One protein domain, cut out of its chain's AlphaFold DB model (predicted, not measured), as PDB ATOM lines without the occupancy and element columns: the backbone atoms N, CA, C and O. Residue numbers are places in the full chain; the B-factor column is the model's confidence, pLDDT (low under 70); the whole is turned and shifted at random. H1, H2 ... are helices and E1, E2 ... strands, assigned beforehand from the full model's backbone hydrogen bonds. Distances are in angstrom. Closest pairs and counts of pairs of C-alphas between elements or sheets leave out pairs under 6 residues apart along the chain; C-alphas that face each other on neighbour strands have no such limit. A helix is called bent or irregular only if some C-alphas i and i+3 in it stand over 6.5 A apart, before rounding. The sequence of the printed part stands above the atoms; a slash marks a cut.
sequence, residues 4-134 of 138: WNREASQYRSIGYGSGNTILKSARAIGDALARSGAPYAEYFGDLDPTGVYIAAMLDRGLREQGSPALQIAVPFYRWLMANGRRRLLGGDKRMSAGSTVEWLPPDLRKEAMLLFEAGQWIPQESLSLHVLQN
ATOM      1  N   TRP A   4     205.930 194.280 278.265       75.19
ATOM      2  CA  TRP A   4     205.750 195.699 277.960       75.19
ATOM      3  C   TRP A   4     206.351 196.638 279.017       75.19
ATOM      4  O   TRP A   4     207.056 197.579 278.678       75.19
ATOM      5  N   ASN A   5     206.164 196.366 280.312       79.88
ATOM      6  CA  ASN A   5     206.664 197.262 281.359       79.88
ATOM      7  C   ASN A   5     208.188 197.168 281.554       79.88
ATOM      8  O   ASN A   5     208.777 198.058 282.161       79.88
ATOM      9  N   ARG A   6     208.838 196.110 281.044       76.75
ATOM     10  CA  ARG A   6     210.309 196.052 280.996       76.75
ATOM     11  C   ARG A   6     210.872 197.025 279.963       76.75
ATOM     12  O   ARG A   6     211.969 197.526 280.157       76.75
ATOM     13  N   GLU A   7     210.119 197.274 278.895       78.69
ATOM     14  CA  GLU A   7     210.494 198.187 277.814       78.69
ATOM     15  C   GLU A   7     210.054 199.621 278.141       78.69
ATOM     16  O   GLU A   7     210.875 200.532 278.150       78.69
ATOM     17  N   ALA A   8     208.785 199.813 278.512       79.62
ATOM     18  CA  ALA A   8     208.213 201.125 278.816       79.62
ATOM     19  C   ALA A   8     208.717 201.728 280.139       79.62
ATOM     20  O   ALA A   8     208.672 202.941 280.315       79.62
ATOM     21  N   SER A   9     209.170 200.893 281.086       81.94
ATOM     22  CA  SER A   9     209.631 201.309 282.423       81.94
ATOM     23  C   SER A   9     208.647 202.219 283.180       81.94
ATOM     24  O   SER A   9     209.052 202.999 284.042       81.94
ATOM     25  N   GLN A  10     207.349 202.111 282.877       82.56
ATOM     26  CA  GLN A  10     206.315 202.995 283.418       82.56
ATOM     27  C   GLN A  10     206.021 202.704 284.897       82.56
ATOM     28  O   GLN A  10     205.849 203.625 285.691       82.56
ATOM     29  N   TYR A  11     206.017 201.429 285.294       85.75
ATOM     30  CA  TYR A  11     205.723 200.995 286.659       85.75
ATOM     31  C   TYR A  11     206.932 200.339 287.325       85.75
ATOM     32  O   TYR A  11     207.498 199.375 286.816       85.75
ATOM     33  N   ARG A  12     207.304 200.793 288.528       84.62
ATOM     34  CA  ARG A  12     208.377 200.151 289.318       84.62
ATOM     35  C   ARG A  12     207.924 198.860 289.997       84.62
ATOM     36  O   ARG A  12     208.739 197.998 290.318       84.62
ATOM     37  N   SER A  13     206.632 198.728 290.273       83.62
ATOM     38  CA  SER A  13     206.044 197.588 290.978       83.62
ATOM     39  C   SER A  13     204.567 197.464 290.622       83.62
ATOM     40  O   SER A  13     203.920 198.459 290.314       83.62
ATOM     41  N   ILE A  14     204.048 196.237 290.668       84.31
ATOM     42  CA  ILE A  14     202.632 195.933 290.449       84.31
ATOM     43  C   ILE A  14     202.169 195.086 291.631       84.31
ATOM     44  O   ILE A  14     202.798 194.073 291.947       84.31
ATOM     45  N   GLY A  15     201.091 195.514 292.283       85.06
ATOM     46  CA  GLY A  15     200.424 194.773 293.347       85.06
ATOM     47  C   GLY A  15     199.059 194.284 292.879       85.06
ATOM     48  O   GLY A  15     198.339 195.018 292.209       85.06
ATOM     49  N   TYR A  16     198.701 193.059 293.253       84.31
ATOM     50  CA  TYR A  16     197.361 192.519 293.039       84.31
ATOM     51  C   TYR A  16     196.635 192.464 294.378       84.31
ATOM     52  O   TYR A  16     197.183 191.976 295.366       84.31
ATOM     53  N   GLY A  17     195.402 192.960 294.410       83.06
ATOM     54  CA  GLY A  17     194.528 192.863 295.572       83.06
ATOM     55  C   GLY A  17     193.176 192.283 295.188       83.06
ATOM     56  O   GLY A  17     192.761 192.364 294.035       83.06
ATOM     57  N   SER A  18     192.494 191.683 296.162       80.50
ATOM     58  CA  SER A  18     191.206 191.019 295.954       80.50
ATOM     59  C   SER A  18     190.129 191.666 296.816       80.50
ATOM     60  O   SER A  18     190.100 191.454 298.032       80.50
ATOM     61  N   GLY A  19     189.232 192.425 296.183       77.56
ATOM     62  CA  GLY A  19     188.086 193.065 296.833       77.56
ATOM     63  C   GLY A  19     188.464 193.839 298.101       77.56
ATOM     64  O   GLY A  19     189.542 194.424 298.195       77.56
ATOM     65  N   ASN A  20     187.600 193.784 299.117       79.00
ATOM     66  CA  ASN A  20     187.797 194.489 300.391       79.00
ATOM     67  C   ASN A  20     189.063 194.068 301.160       79.00
ATOM     68  O   ASN A  20     189.501 194.789 302.055       79.00
ATOM     69  N   THR A  21     189.686 192.931 300.831       83.31
ATOM     70  CA  THR A  21     190.922 192.481 301.491       83.31
ATOM     71  C   THR A  21     192.072 193.459 301.255       83.31
ATOM     72  O   THR A  21     192.898 193.640 302.150       83.31
ATOM     73  N   ILE A  22     192.091 194.151 300.106       85.00
ATOM     74  CA  ILE A  22     193.135 195.136 299.786       85.00
ATOM     75  C   ILE A  22     193.139 196.329 300.755       85.00
ATOM     76  O   ILE A  22     194.176 196.954 300.952       85.00
ATOM     77  N   LEU A  23     192.020 196.609 301.433       84.88
ATOM     78  CA  LEU A  23     191.932 197.698 302.412       84.88
ATOM     79  C   LEU A  23     192.881 197.494 303.602       84.88
ATOM     80  O   LEU A  23     193.320 198.458 304.219       84.88
ATOM     81  N   LYS A  24     193.260 196.244 303.898       86.56
ATOM     82  CA  LYS A  24     194.243 195.917 304.944       86.56
ATOM     83  C   LYS A  24     195.692 196.135 304.492       86.56
ATOM     84  O   LYS A  24     196.608 196.051 305.306       86.56
ATOM     85  N   SER A  25     195.913 196.401 303.206       86.94
ATOM     86  CA  SER A  25     197.238 196.466 302.589       86.94
ATOM     87  C   SER A  25     197.816 197.878 302.503       86.94
ATOM     88  O   SER A  25     198.917 198.018 301.981       86.94
ATOM     89  N   ALA A  26     197.146 198.908 303.042       88.06
ATOM     90  CA  ALA A  26     197.633 200.295 303.012       88.06
ATOM     91  C   ALA A  26     199.095 200.416 303.485       88.06
ATOM     92  O   ALA A  26     199.932 200.957 302.769       88.06
ATOM     93  N   ARG A  27     199.437 199.780 304.615       88.19
ATOM     94  CA  ARG A  27     200.816 199.767 305.131       88.19
ATOM     95  C   ARG A  27     201.799 199.115 304.159       88.19
ATOM     96  O   ARG A  27     202.871 199.653 303.913       88.19
ATOM     97  N   ALA A  28     201.429 197.974 303.577       88.56
ATOM     98  CA  ALA A  28     202.282 197.270 302.623       88.56
ATOM     99  C   ALA A  28     202.526 198.094 301.345       88.56
ATOM    100  O   ALA A  28     203.619 198.035 300.779       88.56
ATOM    101  N   ILE A  29     201.531 198.875 300.910       90.00
ATOM    102  CA  ILE A  29     201.655 199.811 299.786       90.00
ATOM    103  C   ILE A  29     202.574 200.977 300.167       90.00
ATOM    104  O   ILE A  29     203.495 201.276 299.408       90.00
ATOM    105  N   GLY A  30     202.397 201.580 301.347       89.69
ATOM    106  CA  GLY A  30     203.286 202.630 301.860       89.69
ATOM    107  C   GLY A  30     204.747 202.173 301.928       89.69
ATOM    108  O   GLY A  30     205.636 202.835 301.389       89.69
ATOM    109  N   ASP A  31     204.993 200.977 302.469       89.69
ATOM    110  CA  ASP A  31     206.332 200.385 302.520       89.69
ATOM    111  C   ASP A  31     206.911 200.141 301.108       89.69
ATOM    112  O   ASP A  31     208.115 200.283 300.887       89.69
ATOM    113  N   ALA A  32     206.077 199.768 300.130       89.06
ATOM    114  CA  ALA A  32     206.503 199.584 298.742       89.06
ATOM    115  C   ALA A  32     206.850 200.914 298.052       89.06
ATOM    116  O   ALA A  32     207.841 200.978 297.317       89.06
ATOM    117  N   LEU A  33     206.092 201.983 298.312       90.50
ATOM    118  CA  LEU A  33     206.399 203.332 297.829       90.50
ATOM    119  C   LEU A  33     207.728 203.829 298.402       90.50
ATOM    120  O   LEU A  33     208.602 204.236 297.638       90.50
ATOM    121  N   ALA A  34     207.929 203.683 299.715       89.44
ATOM    122  CA  ALA A  34     209.174 204.061 300.381       89.44
ATOM    123  C   ALA A  34     210.389 203.302 299.821       89.44
ATOM    124  O   ALA A  34     211.399 203.917 299.482       89.44
ATOM    125  N   ARG A  35     210.289 201.972 299.657       89.62
ATOM    126  CA  ARG A  35     211.381 201.158 299.088       89.62
ATOM    127  C   ARG A  35     211.672 201.479 297.628       89.62
ATOM    128  O   ARG A  35     212.823 201.425 297.211       89.62
ATOM    129  N   SER A  36     210.635 201.743 296.837       87.31
ATOM    130  CA  SER A  36     210.793 202.011 295.408       87.31
ATOM    131  C   SER A  36     211.180 203.456 295.114       87.31
ATOM    132  O   SER A  36     211.607 203.722 293.995       87.31
ATOM    133  N   GLY A  37     211.018 204.385 296.062       87.38
ATOM    134  CA  GLY A  37     211.164 205.824 295.834       87.38
ATOM    135  C   GLY A  37     210.142 206.384 294.841       87.38
ATOM    136  O   GLY A  37     210.402 207.406 294.208       87.38
ATOM    137  N   ALA A  38     209.023 205.682 294.627       88.06
ATOM    138  CA  ALA A  38     207.959 206.151 293.752       88.06
ATOM    139  C   ALA A  38     207.145 207.255 294.455       88.06
ATOM    140  O   ALA A  38     206.832 207.120 295.639       88.06
ATOM    141  N   PRO A  39     206.774 208.333 293.745       89.00
ATOM    142  CA  PRO A  39     206.071 209.464 294.348       89.00
ATOM    143  C   PRO A  39     204.594 209.181 294.654       89.00
ATOM    144  O   PRO A  39     203.988 209.938 295.402       89.00
ATOM    145  N   TYR A  40     204.003 208.137 294.069       90.69
ATOM    146  CA  TYR A  40     202.613 207.726 294.277       90.69
ATOM    147  C   TYR A  40     202.394 206.293 293.779       90.69
ATOM    148  O   TYR A  40     203.230 205.732 293.065       90.69
ATOM    149  N   ALA A  41     201.256 205.711 294.155       91.88
ATOM    150  CA  ALA A  41     200.734 204.482 293.566       91.88
ATOM    151  C   ALA A  41     199.522 204.812 292.691       91.88
ATOM    152  O   ALA A  41     198.768 205.728 293.011       91.88
ATOM    153  N   GLU A  42     199.313 204.048 291.622       93.19
ATOM    154  CA  GLU A  42     198.092 204.120 290.818       93.19
ATOM    155  C   GLU A  42     197.186 202.926 291.129       93.19
ATOM    156  O   GLU A  42     197.659 201.799 291.295       93.19
ATOM    157  N   TYR A  43     195.880 203.170 291.203       93.19
ATOM    158  CA  TYR A  43     194.858 202.147 291.386       93.19
ATOM    159  C   TYR A  43     194.065 201.943 290.099       93.19
ATOM    160  O   TYR A  43     193.635 202.906 289.456       93.19
ATOM    161  N   PHE A  44     193.843 200.675 289.769       92.81
ATOM    162  CA  PHE A  44     192.959 200.223 288.707       92.81
ATOM    163  C   PHE A  44     192.186 198.996 289.195       92.81
ATOM    164  O   PHE A  44     192.757 198.105 289.824       92.81
ATOM    165  N   GLY A  45     190.886 198.973 288.926       92.50
ATOM    166  CA  GLY A  45     189.976 197.922 289.354       92.50
ATOM    167  C   GLY A  45     188.624 198.068 288.670       92.50
ATOM    168  O   GLY A  45     188.457 198.901 287.776       92.50
ATOM    169  N   ASP A  46     187.655 197.268 289.102       92.31
ATOM    170  CA  ASP A  46     186.306 197.292 288.539       92.31
ATOM    171  C   ASP A  46     185.672 198.681 288.640       92.31
ATOM    172  O   ASP A  46     185.770 199.369 289.662       92.31
ATOM    173  N   LEU A  47     184.974 199.075 287.578       92.88
ATOM    174  CA  LEU A  47     184.149 200.271 287.578       92.88
ATOM    175  C   LEU A  47     182.735 199.894 288.027       92.88
ATOM    176  O   LEU A  47     181.816 199.741 287.217       92.88
ATOM    177  N   ASP A  48     182.600 199.700 289.337       89.69
ATOM    178  CA  ASP A  48     181.343 199.527 290.066       89.69
ATOM    179  C   ASP A  48     181.381 200.334 291.387       89.69
ATOM    180  O   ASP A  48     182.456 200.794 291.793       89.69
ATOM    181  N   PRO A  49     180.243 200.548 292.078       87.50
ATOM    182  CA  PRO A  49     180.231 201.321 293.322       87.50
ATOM    183  C   PRO A  49     181.181 200.784 294.405       87.50
ATOM    184  O   PRO A  49     181.769 201.562 295.157       87.50
ATOM    185  N   THR A  50     181.362 199.463 294.488       87.19
ATOM    186  CA  THR A  50     182.252 198.821 295.462       87.19
ATOM    187  C   THR A  50     183.722 199.023 295.097       87.19
ATOM    188  O   THR A  50     184.523 199.326 295.978       87.19
ATOM    189  N   GLY A  51     184.089 198.914 293.821       89.56
ATOM    190  CA  GLY A  51     185.443 199.156 293.327       89.56
ATOM    191  C   GLY A  51     185.896 200.590 293.590       89.56
ATOM    192  O   GLY A  51     186.975 200.809 294.142       89.56
ATOM    193  N   VAL A  52     185.031 201.571 293.306       89.81
ATOM    194  CA  VAL A  52     185.312 202.986 293.604       89.81
ATOM    195  C   VAL A  52     185.423 203.216 295.120       89.81
ATOM    196  O   VAL A  52     186.300 203.954 295.570       89.81
ATOM    197  N   TYR A  53     184.602 202.534 295.926       88.75
ATOM    198  CA  TYR A  53     184.678 202.593 297.394       88.75
ATOM    199  C   TYR A  53     185.988 202.058 297.941       88.75
ATOM    200  O   TYR A  53     186.615 202.698 298.787       88.75
ATOM    201  N   ILE A  54     186.433 200.918 297.426       89.06
ATOM    202  CA  ILE A  54     187.705 200.326 297.816       89.06
ATOM    203  C   ILE A  54     188.854 201.295 297.521       89.06
ATOM    204  O   ILE A  54     189.700 201.503 298.391       89.06
ATOM    205  N   ALA A  55     188.866 201.917 296.340       90.25
ATOM    206  CA  ALA A  55     189.897 202.878 295.962       90.25
ATOM    207  C   ALA A  55     189.934 204.093 296.906       90.25
ATOM    208  O   ALA A  55     190.988 204.425 297.451       90.25
ATOM    209  N   ALA A  56     188.773 204.700 297.167       89.75
ATOM    210  CA  ALA A  56     188.653 205.862 298.046       89.75
ATOM    211  C   ALA A  56     189.092 205.552 299.489       89.75
ATOM    212  O   ALA A  56     189.817 206.330 300.113       89.75
ATOM    213  N   MET A  57     188.693 204.394 300.021       89.88
ATOM    214  CA  MET A  57     189.079 203.971 301.368       89.88
ATOM    215  C   MET A  57     190.565 203.629 301.472       89.88
ATOM    216  O   MET A  57     191.188 203.912 302.497       89.88
ATOM    217  N   LEU A  58     191.146 203.048 300.422       90.12
ATOM    218  CA  LEU A  58     192.570 202.742 300.378       90.12
ATOM    219  C   LEU A  58     193.422 204.019 300.330       90.12
ATOM    220  O   LEU A  58     194.394 204.117 301.078       90.12
ATOM    221  N   ASP A  59     193.033 205.007 299.516       91.62
ATOM    222  CA  ASP A  59     193.677 206.328 299.479       91.62
ATOM    223  C   ASP A  59     193.619 207.007 300.851       91.62
ATOM    224  O   ASP A  59     194.634 207.459 301.382       91.62
ATOM    225  N   ARG A  60     192.440 207.005 301.483       89.62
ATOM    226  CA  ARG A  60     192.272 207.537 302.838       89.62
ATOM    227  C   ARG A  60     193.220 206.860 303.835       89.62
ATOM    228  O   ARG A  60     193.906 207.561 304.573       89.62
ATOM    229  N   GLY A  61     193.294 205.527 303.831       90.06
ATOM    230  CA  GLY A  61     194.180 204.777 304.726       90.06
ATOM    231  C   GLY A  61     195.669 205.075 304.506       90.06
ATOM    232  O   GLY A  61     196.431 205.123 305.468       90.06
ATOM    233  N   LEU A  62     196.088 205.322 303.261       89.75
ATOM    234  CA  LEU A  62     197.458 205.741 302.943       89.75
ATOM    235  C   LEU A  62     197.762 207.148 303.469       89.75
ATOM    236  O   LEU A  62     198.805 207.363 304.091       89.75
ATOM    237  N   ARG A  63     196.834 208.091 303.283       89.81
ATOM    238  CA  ARG A  63     196.982 209.469 303.779       89.81
ATOM    239  C   ARG A  63     197.020 209.537 305.303       89.81
ATOM    240  O   ARG A  63     197.836 210.269 305.851       89.81
ATOM    241  N   GLU A  64     196.195 208.745 305.992       90.00
ATOM    242  CA  GLU A  64     196.209 208.634 307.461       90.00
ATOM    243  C   GLU A  64     197.562 208.126 307.999       90.00
ATOM    244  O   GLU A  64     197.936 208.435 309.129       90.00
ATOM    245  N   GLN A  65     198.333 207.402 307.183       86.44
ATOM    246  CA  GLN A  65     199.679 206.915 307.509       86.44
ATOM    247  C   GLN A  65     200.800 207.876 307.075       86.44
ATOM    248  O   GLN A  65     201.974 207.523 307.173       86.44
ATOM    249  N   GLY A  66     200.469 209.062 306.550       84.38
ATOM    250  CA  GLY A  66     201.448 210.002 305.994       84.38
ATOM    251  C   GLY A  66     202.152 209.491 304.732       84.38
ATOM    252  O   GLY A  66     203.192 210.025 304.351       84.38
ATOM    253  N   SER A  67     201.614 208.446 304.093       83.81
ATOM    254  CA  SER A  67     202.146 207.902 302.842       83.81
ATOM    255  C   SER A  67     201.658 208.715 301.636       83.81
ATOM    256  O   SER A  67     200.628 209.391 301.730       83.81
ATOM    257  N   PRO A  68     202.366 208.660 300.491       80.19
ATOM    258  CA  PRO A  68     201.924 209.348 299.286       80.19
ATOM    259  C   PRO A  68     200.533 208.895 298.830       80.19
ATOM    260  O   PRO A  68     200.141 207.744 299.037       80.19
ATOM    261  N   ALA A  69     199.796 209.814 298.203       78.81
ATOM    262  CA  ALA A  69     198.416 209.589 297.791       78.81
ATOM    263  C   ALA A  69     198.292 208.457 296.760       78.81
ATOM    264  O   ALA A  69     199.167 208.258 295.910       78.81
ATOM    265  N   LEU A  70     197.164 207.751 296.815       90.81
ATOM    266  CA  LEU A  70     196.760 206.816 295.777       90.81
ATOM    267  C   LEU A  70     196.088 207.603 294.655       90.81
ATOM    268  O   LEU A  70     195.081 208.279 294.867       90.81
ATOM    269  N   GLN A  71     196.646 207.510 293.458       91.38
ATOM    270  CA  GLN A  71     196.090 208.127 292.267       91.38
ATOM    271  C   GLN A  71     195.228 207.135 291.500       91.38
ATOM    272  O   GLN A  71     195.414 205.919 291.558       91.38
ATOM    273  N   ILE A  72     194.282 207.668 290.741       91.19
ATOM    274  CA  ILE A  72     193.549 206.884 289.763       91.19
ATOM    275  C   ILE A  72     194.419 206.649 288.524       91.19
ATOM    276  O   ILE A  72     195.033 207.579 288.005       91.19
ATOM    277  N   ALA A  73     194.425 205.424 288.001       93.12
ATOM    278  CA  ALA A  73     195.016 205.143 286.696       93.12
ATOM    279  C   ALA A  73     194.091 205.656 285.572       93.12
ATOM    280  O   ALA A  73     193.410 204.878 284.900       93.12
ATOM    281  N   VAL A  74     194.017 206.983 285.398       92.56
ATOM    282  CA  VAL A  74     193.084 207.652 284.466       92.56
ATOM    283  C   VAL A  74     193.102 207.039 283.060       92.56
ATOM    284  O   VAL A  74     192.013 206.775 282.542       92.56
ATOM    285  N   PRO A  75     194.266 206.760 282.432       90.75
ATOM    286  CA  PRO A  75     194.289 206.172 281.094       90.75
ATOM    287  C   PRO A  75     193.566 204.821 281.026       90.75
ATOM    288  O   PRO A  75     192.805 204.581 280.091       90.75
ATOM    289  N   PHE A  76     193.732 203.968 282.041       91.31
ATOM    290  CA  PHE A  76     193.093 202.653 282.074       91.31
ATOM    291  C   PHE A  76     191.597 202.742 282.341       91.31
ATOM    292  O   PHE A  76     190.836 202.008 281.722       91.31
ATOM    293  N   TYR A  77     191.147 203.669 283.188       93.56
ATOM    294  CA  TYR A  77     189.712 203.882 283.385       93.56
ATOM    295  C   TYR A  77     189.026 204.481 282.156       93.56
ATOM    296  O   TYR A  77     187.920 204.059 281.824       93.56
ATOM    297  N   ARG A  78     189.673 205.408 281.439       92.88
ATOM    298  CA  ARG A  78     189.154 205.915 280.156       92.88
ATOM    299  C   ARG A  78     189.047 204.799 279.124       92.88
ATOM    300  O   ARG A  78     188.025 204.667 278.459       92.88
ATOM    301  N   TRP A  79     190.070 203.955 279.039       91.06
ATOM    302  CA  TRP A  79     190.068 202.818 278.130       91.06
ATOM    303  C   TRP A  79     189.021 201.757 278.523       91.06
ATOM    304  O   TRP A  79     188.301 201.256 277.662       91.06
ATOM    305  N   LEU A  80     188.840 201.497 279.823       93.12
ATOM    306  CA  LEU A  80     187.768 200.654 280.366       93.12
ATOM    307  C   LEU A  80     186.379 201.188 280.007       93.12
ATOM    308  O   LEU A  80     185.499 200.412 279.649       93.12
ATOM    309  N   MET A  81     186.178 202.500 280.086       92.19
ATOM    310  CA  MET A  81     184.901 203.129 279.759       92.19
ATOM    311  C   MET A  81     184.571 203.037 278.263       92.19
ATOM    312  O   MET A  81     183.416 202.801 277.899       92.19
ATOM    313  N   ALA A  82     185.588 203.204 277.412       91.50
ATOM    314  CA  ALA A  82     185.453 203.151 275.961       91.50
ATOM    315  C   ALA A  82     185.235 201.720 275.443       91.50
ATOM    316  O   ALA A  82     184.351 201.496 274.620       91.50
ATOM    317  N   ASN A  83     186.005 200.754 275.955       90.00
ATOM    318  CA  ASN A  83     186.132 199.421 275.352       90.00
ATOM    319  C   ASN A  83     185.660 198.272 276.247       90.00
ATOM    320  O   ASN A  83     185.550 197.124 275.806       90.00
ATOM    321  N   GLY A  84     185.388 198.547 277.518       91.00
ATOM    322  CA  GLY A  84     184.953 197.538 278.467       91.00
ATOM    323  C   GLY A  84     183.521 197.064 278.218       91.00
ATOM    324  O   GLY A  84     182.632 197.790 277.767       91.00
ATOM    325  N   ARG A  85     183.268 195.799 278.559       91.12
ATOM    326  CA  ARG A  85     181.942 195.184 278.422       91.12
ATOM    327  C   ARG A  85     181.070 195.545 279.616       91.12
ATOM    328  O   ARG A  85     181.281 195.030 280.714       91.12
ATOM    329  N   ARG A  86     180.049 196.371 279.378       92.81
ATOM    330  CA  ARG A  86     179.034 196.724 280.381       92.81
ATOM    331  C   ARG A  86     178.216 195.498 280.784       92.81
ATOM    332  O   ARG A  86     177.808 194.699 279.942       92.81
ATOM    333  N   ARG A  87     177.959 195.364 282.081       91.12
ATOM    334  CA  ARG A  87     177.115 194.328 282.688       91.12
ATOM    335  C   ARG A  87     176.050 194.989 283.548       91.12
ATOM    336  O   ARG A  87     176.281 196.068 284.080       91.12
ATOM    337  N   LEU A  88     174.905 194.335 283.714       89.69
ATOM    338  CA  LEU A  88     173.877 194.803 284.641       89.69
ATOM    339  C   LEU A  88     174.327 194.557 286.091       89.69
ATOM    340  O   LEU A  88     174.862 193.495 286.422       89.69
ATOM    341  N   LEU A  89     174.116 195.549 286.950       78.50
ATOM    342  CA  LEU A  89     174.163 195.407 288.398       78.50
ATOM    343  C   LEU A  89     172.971 194.532 288.809       78.50
ATOM    344  O   LEU A  89     171.823 194.841 288.494       78.50
ATOM    345  N   GLY A  90     173.239 193.417 289.496       67.81
ATOM    346  CA  GLY A  90     172.180 192.618 290.119       67.81
ATOM    347  C   GLY A  90     171.410 193.444 291.157       67.81
ATOM    348  O   GLY A  90     171.956 194.408 291.696       67.81
ATOM    349  N   GLY A  91     170.157 193.068 291.436       57.41
ATOM    350  CA  GLY A  91     169.199 193.854 292.234       57.41
ATOM    351  C   GLY A  91     169.714 194.373 293.586       57.41
ATOM    352  O   GLY A  91     169.314 195.459 293.994       57.41
ATOM    353  N   ASP A  92     170.661 193.672 294.214       55.38
ATOM    354  CA  ASP A  92     171.239 194.041 295.516       55.38
ATOM    355  C   ASP A  92     172.418 195.031 295.444       55.38
ATOM    356  O   ASP A  92     172.821 195.588 296.463       55.38
ATOM    357  N   LYS A  93     172.987 195.297 294.258       54.75
ATOM    358  CA  LYS A  93     174.147 196.197 294.092       54.75
ATOM    359  C   LYS A  93     173.777 197.662 293.817       54.75
ATOM    360  O   LYS A  93     174.662 198.465 293.518       54.75
ATOM    361  N   ARG A  94     172.505 198.052 293.948       56.09
ATOM    362  CA  ARG A  94     172.094 199.472 293.961       56.09
ATOM    363  C   ARG A  94     172.521 200.144 295.276       56.09
ATOM    364  O   ARG A  94     171.699 200.650 296.030       56.09
ATOM    365  N   MET A  95     173.816 200.134 295.578       54.19
ATOM    366  CA  MET A  95     174.371 201.028 296.584       54.19
ATOM    367  C   MET A  95     174.278 202.458 296.055       54.19
ATOM    368  O   MET A  95     174.613 202.721 294.901       54.19
ATOM    369  N   SER A  96     173.831 203.376 296.911       54.84
ATOM    370  CA  SER A  96     173.885 204.812 296.649       54.84
ATOM    371  C   SER A  96     175.332 205.209 296.340       54.84
ATOM    372  O   SER A  96     176.175 205.268 297.232       54.84
ATOM    373  N   ALA A  97     175.625 205.459 295.064       53.78
ATOM    374  CA  ALA A  97     176.941 205.860 294.566       53.78
ATOM    375  C   ALA A  97     177.379 207.263 295.047       53.78
ATOM    376  O   ALA A  97     178.489 207.707 294.747       53.78
ATOM    377  N   GLY A  98     176.509 207.967 295.780       55.62
ATOM    378  CA  GLY A  98     176.539 209.420 295.926       55.62
ATOM    379  C   GLY A  98     177.777 210.002 296.605       55.62
ATOM    380  O   GLY A  98     178.165 211.106 296.254       55.62
ATOM    381  N   SER A  99     178.430 209.289 297.529       56.22
ATOM    382  CA  SER A  99     179.579 209.839 298.278       56.22
ATOM    383  C   SER A  99     180.948 209.346 297.812       56.22
ATOM    384  O   SER A  99     181.970 209.797 298.314       56.22
ATOM    385  N   THR A 100     181.003 208.390 296.883       66.94
ATOM    386  CA  THR A 100     182.246 207.648 296.608       66.94
ATOM    387  C   THR A 100     182.860 207.980 295.248       66.94
ATOM    388  O   THR A 100     184.077 207.950 295.080       66.94
ATOM    389  N   VAL A 101     182.038 208.398 294.283       81.81
ATOM    390  CA  VAL A 101     182.498 208.829 292.951       81.81
ATOM    391  C   VAL A 101     183.327 210.116 292.978       81.81
ATOM    392  O   VAL A 101     183.954 210.460 291.979       81.81
ATOM    393  N   GLU A 102     183.383 210.821 294.110       85.19
ATOM    394  CA  GLU A 102     184.223 212.010 294.275       85.19
ATOM    395  C   GLU A 102     185.718 211.721 294.122       85.19
ATOM    396  O   GLU A 102     186.471 212.605 293.711       85.19
ATOM    397  N   TRP A 103     186.136 210.481 294.383       87.44
ATOM    398  CA  TRP A 103     187.510 210.044 294.158       87.44
ATOM    399  C   TRP A 103     187.878 209.998 292.663       87.44
ATOM    400  O   TRP A 103     189.049 210.118 292.306       87.44
ATOM    401  N   LEU A 104     186.886 209.883 291.771       89.69
ATOM    402  CA  LEU A 104     187.098 209.949 290.327       89.69
ATOM    403  C   LEU A 104     187.284 211.411 289.867       89.69
ATOM    404  O   LEU A 104     186.609 212.319 290.381       89.69
ATOM    405  N   PRO A 105     188.138 211.652 288.852       90.69
ATOM    406  CA  PRO A 105     188.269 212.958 288.223       90.69
ATOM    407  C   PRO A 105     186.954 213.359 287.534       90.69
ATOM    408  O   PRO A 105     186.131 212.491 287.234       90.69
ATOM    409  N   PRO A 106     186.711 214.662 287.297       90.62
ATOM    410  CA  PRO A 106     185.391 215.163 286.904       90.62
ATOM    411  C   PRO A 106     184.784 214.511 285.653       90.62
ATOM    412  O   PRO A 106     183.575 214.287 285.612       90.62
ATOM    413  N   ASP A 107     185.613 214.192 284.657       89.88
ATOM    414  CA  ASP A 107     185.215 213.497 283.430       89.88
ATOM    415  C   ASP A 107     184.717 212.078 283.738       89.88
ATOM    416  O   ASP A 107     183.550 211.758 283.505       89.88
ATOM    417  N   LEU A 108     185.560 211.265 284.384       92.00
ATOM    418  CA  LEU A 108     185.222 209.887 284.741       92.00
ATOM    419  C   LEU A 108     184.090 209.804 285.766       92.00
ATOM    420  O   LEU A 108     183.301 208.863 285.732       92.00
ATOM    421  N   ARG A 109     183.979 210.787 286.663       92.56
ATOM    422  CA  ARG A 109     182.905 210.873 287.656       92.56
ATOM    423  C   ARG A 109     181.544 210.943 286.983       92.56
ATOM    424  O   ARG A 109     180.653 210.181 287.345       92.56
ATOM    425  N   LYS A 110     181.387 211.844 286.011       90.88
ATOM    426  CA  LYS A 110     180.121 212.024 285.293       90.88
ATOM    427  C   LYS A 110     179.716 210.742 284.569       90.88
ATOM    428  O   LYS A 110     178.567 210.324 284.652       90.88
ATOM    429  N   GLU A 111     180.662 210.111 283.883       92.00
ATOM    430  CA  GLU A 111     180.407 208.881 283.132       92.00
ATOM    431  C   GLU A 111     180.106 207.690 284.053       92.00
ATOM    432  O   GLU A 111     179.168 206.936 283.796       92.00
ATOM    433  N   ALA A 112     180.828 207.559 285.170       91.38
ATOM    434  CA  ALA A 112     180.567 206.528 286.169       91.38
ATOM    435  C   ALA A 112     179.196 206.704 286.836       91.38
ATOM    436  O   ALA A 112     178.485 205.724 287.030       91.38
ATOM    437  N   MET A 113     178.787 207.943 287.139       89.50
ATOM    438  CA  MET A 113     177.445 208.219 287.660       89.50
ATOM    439  C   MET A 113     176.359 207.747 286.690       89.50
ATOM    440  O   MET A 113     175.480 206.993 287.100       89.50
ATOM    441  N   LEU A 114     176.462 208.104 285.404       89.81
ATOM    442  CA  LEU A 114     175.507 207.668 284.377       89.81
ATOM    443  C   LEU A 114     175.468 206.139 284.236       89.81
ATOM    444  O   LEU A 114     174.394 205.549 284.117       89.81
ATOM    445  N   LEU A 115     176.633 205.488 284.278       90.94
ATOM    446  CA  LEU A 115     176.748 204.031 284.244       90.94
ATOM    447  C   LEU A 115     176.014 203.387 285.432       90.94
ATOM    448  O   LEU A 115     175.248 202.439 285.253       90.94
ATOM    449  N   PHE A 116     176.214 203.910 286.642       88.62
ATOM    450  CA  PHE A 116     175.608 203.361 287.855       88.62
ATOM    451  C   PHE A 116     174.103 203.643 287.932       88.62
ATOM    452  O   PHE A 116     173.342 202.760 288.331       88.62
ATOM    453  N   GLU A 117     173.654 204.821 287.494       86.69
ATOM    454  CA  GLU A 117     172.231 205.174 287.362       86.69
ATOM    455  C   GLU A 117     171.505 204.259 286.371       86.69
ATOM    456  O   GLU A 117     170.383 203.821 286.634       86.69
ATOM    457  N   ALA A 118     172.173 203.876 285.278       88.31
ATOM    458  CA  ALA A 118     171.676 202.875 284.334       88.31
ATOM    459  C   ALA A 118     171.657 201.445 284.911       88.31
ATOM    460  O   ALA A 118     171.256 200.503 284.225       88.31
ATOM    461  N   GLY A 119     172.093 201.253 286.161       88.44
ATOM    462  CA  GLY A 119     172.204 199.942 286.783       88.44
ATOM    463  C   GLY A 119     173.267 199.085 286.107       88.44
ATOM    464  O   GLY A 119     173.065 197.882 285.962       88.44
ATOM    465  N   GLN A 120     174.364 199.685 285.644       91.50
ATOM    466  CA  GLN A 120     175.439 199.001 284.935       91.50
ATOM    467  C   GLN A 120     176.777 199.110 285.673       91.50
ATOM    468  O   GLN A 120     176.973 199.959 286.539       91.50
ATOM    469  N   TRP A 121     177.706 198.225 285.325       92.75
ATOM    470  CA  TRP A 121     179.098 198.254 285.767       92.75
ATOM    471  C   TRP A 121     180.018 197.653 284.706       92.75
ATOM    472  O   TRP A 121     179.548 196.981 283.781       92.75
ATOM    473  N   ILE A 122     181.324 197.882 284.833       93.50
ATOM    474  CA  ILE A 122     182.322 197.348 283.900       93.50
ATOM    475  C   ILE A 122     183.435 196.642 284.697       93.50
ATOM    476  O   ILE A 122     184.166 197.319 285.422       93.50
ATOM    477  N   PRO A 123     183.592 195.307 284.583       92.19
ATOM    478  CA  PRO A 123     184.697 194.600 285.223       92.19
ATOM    479  C   PRO A 123     186.018 194.933 284.535       92.19
ATOM    480  O   PRO A 123     186.072 194.994 283.300       92.19
ATOM    481  N   GLN A 124     187.098 195.061 285.304       91.12
ATOM    482  CA  GLN A 124     188.433 195.322 284.764       91.12
ATOM    483  C   GLN A 124     188.880 194.219 283.794       91.12
ATOM    484  O   GLN A 124     189.526 194.505 282.786       91.12
ATOM    485  N   GLU A 125     188.472 192.962 284.025       89.31
ATOM    486  CA  GLU A 125     188.839 191.850 283.139       89.31
ATOM    487  C   GLU A 125     188.128 191.911 281.782       89.31
ATOM    488  O   GLU A 125     188.474 191.158 280.870       89.31
ATOM    489  N   SER A 126     187.157 192.811 281.599       88.62
ATOM    490  CA  SER A 126     186.563 193.022 280.277       88.62
ATOM    491  C   SER A 126     187.557 193.586 279.260       88.62
ATOM    492  O   SER A 126     187.367 193.356 278.068       88.62
ATOM    493  N   LEU A 127     188.658 194.193 279.718       82.38
ATOM    494  CA  LEU A 127     189.806 194.597 278.899       82.38
ATOM    495  C   LEU A 127     190.765 193.441 278.564       82.38
ATOM    496  O   LEU A 127     191.909 193.683 278.193       82.38
ATOM    497  N   SER A 128     190.325 192.185 278.735       67.38
ATOM    498  CA  SER A 128     191.081 190.953 278.451       67.38
ATOM    499  C   SER A 128     191.984 191.032 277.209       67.38
ATOM    500  O   SER A 128     191.683 191.740 276.254       67.38
ATOM    501  N   LEU A 129     193.066 190.243 277.181       57.62
ATOM    502  CA  LEU A 129     194.060 190.219 276.090       57.62
ATOM    503  C   LEU A 129     193.460 190.136 274.675       57.62
ATOM    504  O   LEU A 129     194.025 190.694 273.746       57.62
ATOM    505  N   HIS A 130     192.294 189.508 274.519       52.84
ATOM    506  CA  HIS A 130     191.558 189.464 273.254       52.84
ATOM    507  C   HIS A 130     191.072 190.850 272.771       52.84
ATOM    508  O   HIS A 130     190.933 191.072 271.573       52.84
ATOM    509  N   VAL A 131     190.783 191.779 273.683       53.81
ATOM    510  CA  VAL A 131     190.471 193.189 273.391       53.81
ATOM    511  C   VAL A 131     191.765 193.981 273.150       53.81
ATOM    512  O   VAL A 131     191.837 194.718 272.176       53.81
ATOM    513  N   LEU A 132     192.822 193.747 273.946       50.09
ATOM    514  CA  LEU A 132     194.156 194.360 273.750       50.09
ATOM    515  C   LEU A 132     194.798 194.021 272.397       50.09
ATOM    516  O   LEU A 132     195.523 194.837 271.845       50.09
ATOM    517  N   GLN A 133     194.592 192.804 271.889       51.06
ATOM    518  CA  GLN A 133     195.193 192.331 270.637       51.06
ATOM    519  C   GLN A 133     194.423 192.772 269.384       51.06
ATOM    520  O   GLN A 133     194.949 192.625 268.285       51.06
ATOM    521  N   ASN A 134     193.200 193.293 269.535       49.41
ATOM    522  CA  ASN A 134     192.323 193.646 268.413       49.41
ATOM    523  C   ASN A 134     192.109 195.154 268.229       49.41
ATOM    524  O   ASN A 134     191.531 195.545 267.219       49.41
TER     525      ASN A 134
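Overview. This is residues 4 to 134 of the 138 residues of an uncharacterized protein of Paraburkholderia sp. BL25I1N1 (UniProt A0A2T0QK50). Two very short parallel strands, E1 and E2, lie side by side in the middle, with H3 packed along them and the kinked H2 packed on H3. Where E2 ends, a looser group of helices follows, with H4 touching the short H6 and H5 near H4; H1 and H7 lie farthest from the mean of the C-alphas. The printed part has 131 residues, with seven named helices and two named strands in the order H1 H2 E1 H3 E2 H4 H5 H6 H7, and its class is mostly helix. It is compact, with a radius of gyration of the C-alphas of 15.2 A, and spans 42 by 37 by 26 A.

Arrangement. E1, residues 41 to 43, and E2, residues 70 to 72, are parallel neighbours at 46 degrees; N 43 and O 71 are within hydrogen-bond range at 2.8 A, as are N 71 and O 41 at 2.8 A. With H3, residues 49 to 64, they form a strand-helix-strand unit, two parallel strands joined through a helix, with a right-handed crossover. The closest C-alphas of H3 and E2, those of Asp 59 and Leu 70, are 4.8 A apart. H2, residues 19 to 36, touches H3 at a steep tilt of 40 degrees, the same way, closest at the C-alphas of Ala 26 and Leu 62, 5.4 A. H2 is irregular, with C-alphas 24 and 27 7.6 A apart and a kink of 57 degrees near residue 26. H4, residues 74 to 83, touches H6, residues 124 to 127, closest at the C-alphas of Leu 80 and Leu 127, 6.6 A. H5, residues 106 to 117, is close to H4 but not clearly touching, with the C-alphas of Arg 78 and Leu 108 7.2 A apart. H7, residues 129 to 132, meets H6 only through their link. H1, residues 4 to 8, touches no helix. Every O i to N i+4 pair is within hydrogen-bond range in H1, H3, H4 and H5, and 8 of 14 are in H2; H6 and H7 are too short for such a pair.

Along the chain. H2 is 24.4 A long, H3 22.6 A, H5 16.5 A and H4 14.1 A; E1 is 6.7 A and E2 6.8 A. H1 begins at C-alpha 4 (205.750, 195.699, 277.960), E1 at C-alpha 41 (200.734, 204.482, 293.566), and H7 ends at C-alpha 132 (194.156, 194.360, 273.750). H1 is 6.0 A long, H6 6.1 A and H7 4.8 A.

Size, cuts and confidence. The two C-alphas farthest apart, those of Glu 7 and Gly 91, are 44.0 A apart. The printed part has no cut. The link H4 to H5 is long, with 22 residues, 84 to 105; in it, residues 87 to 88 pair antiparallel with residues 120 to 121. Mean pLDDT of the printed part is 83.8, and residues 90 to 100 and 128 to 134 are under 70.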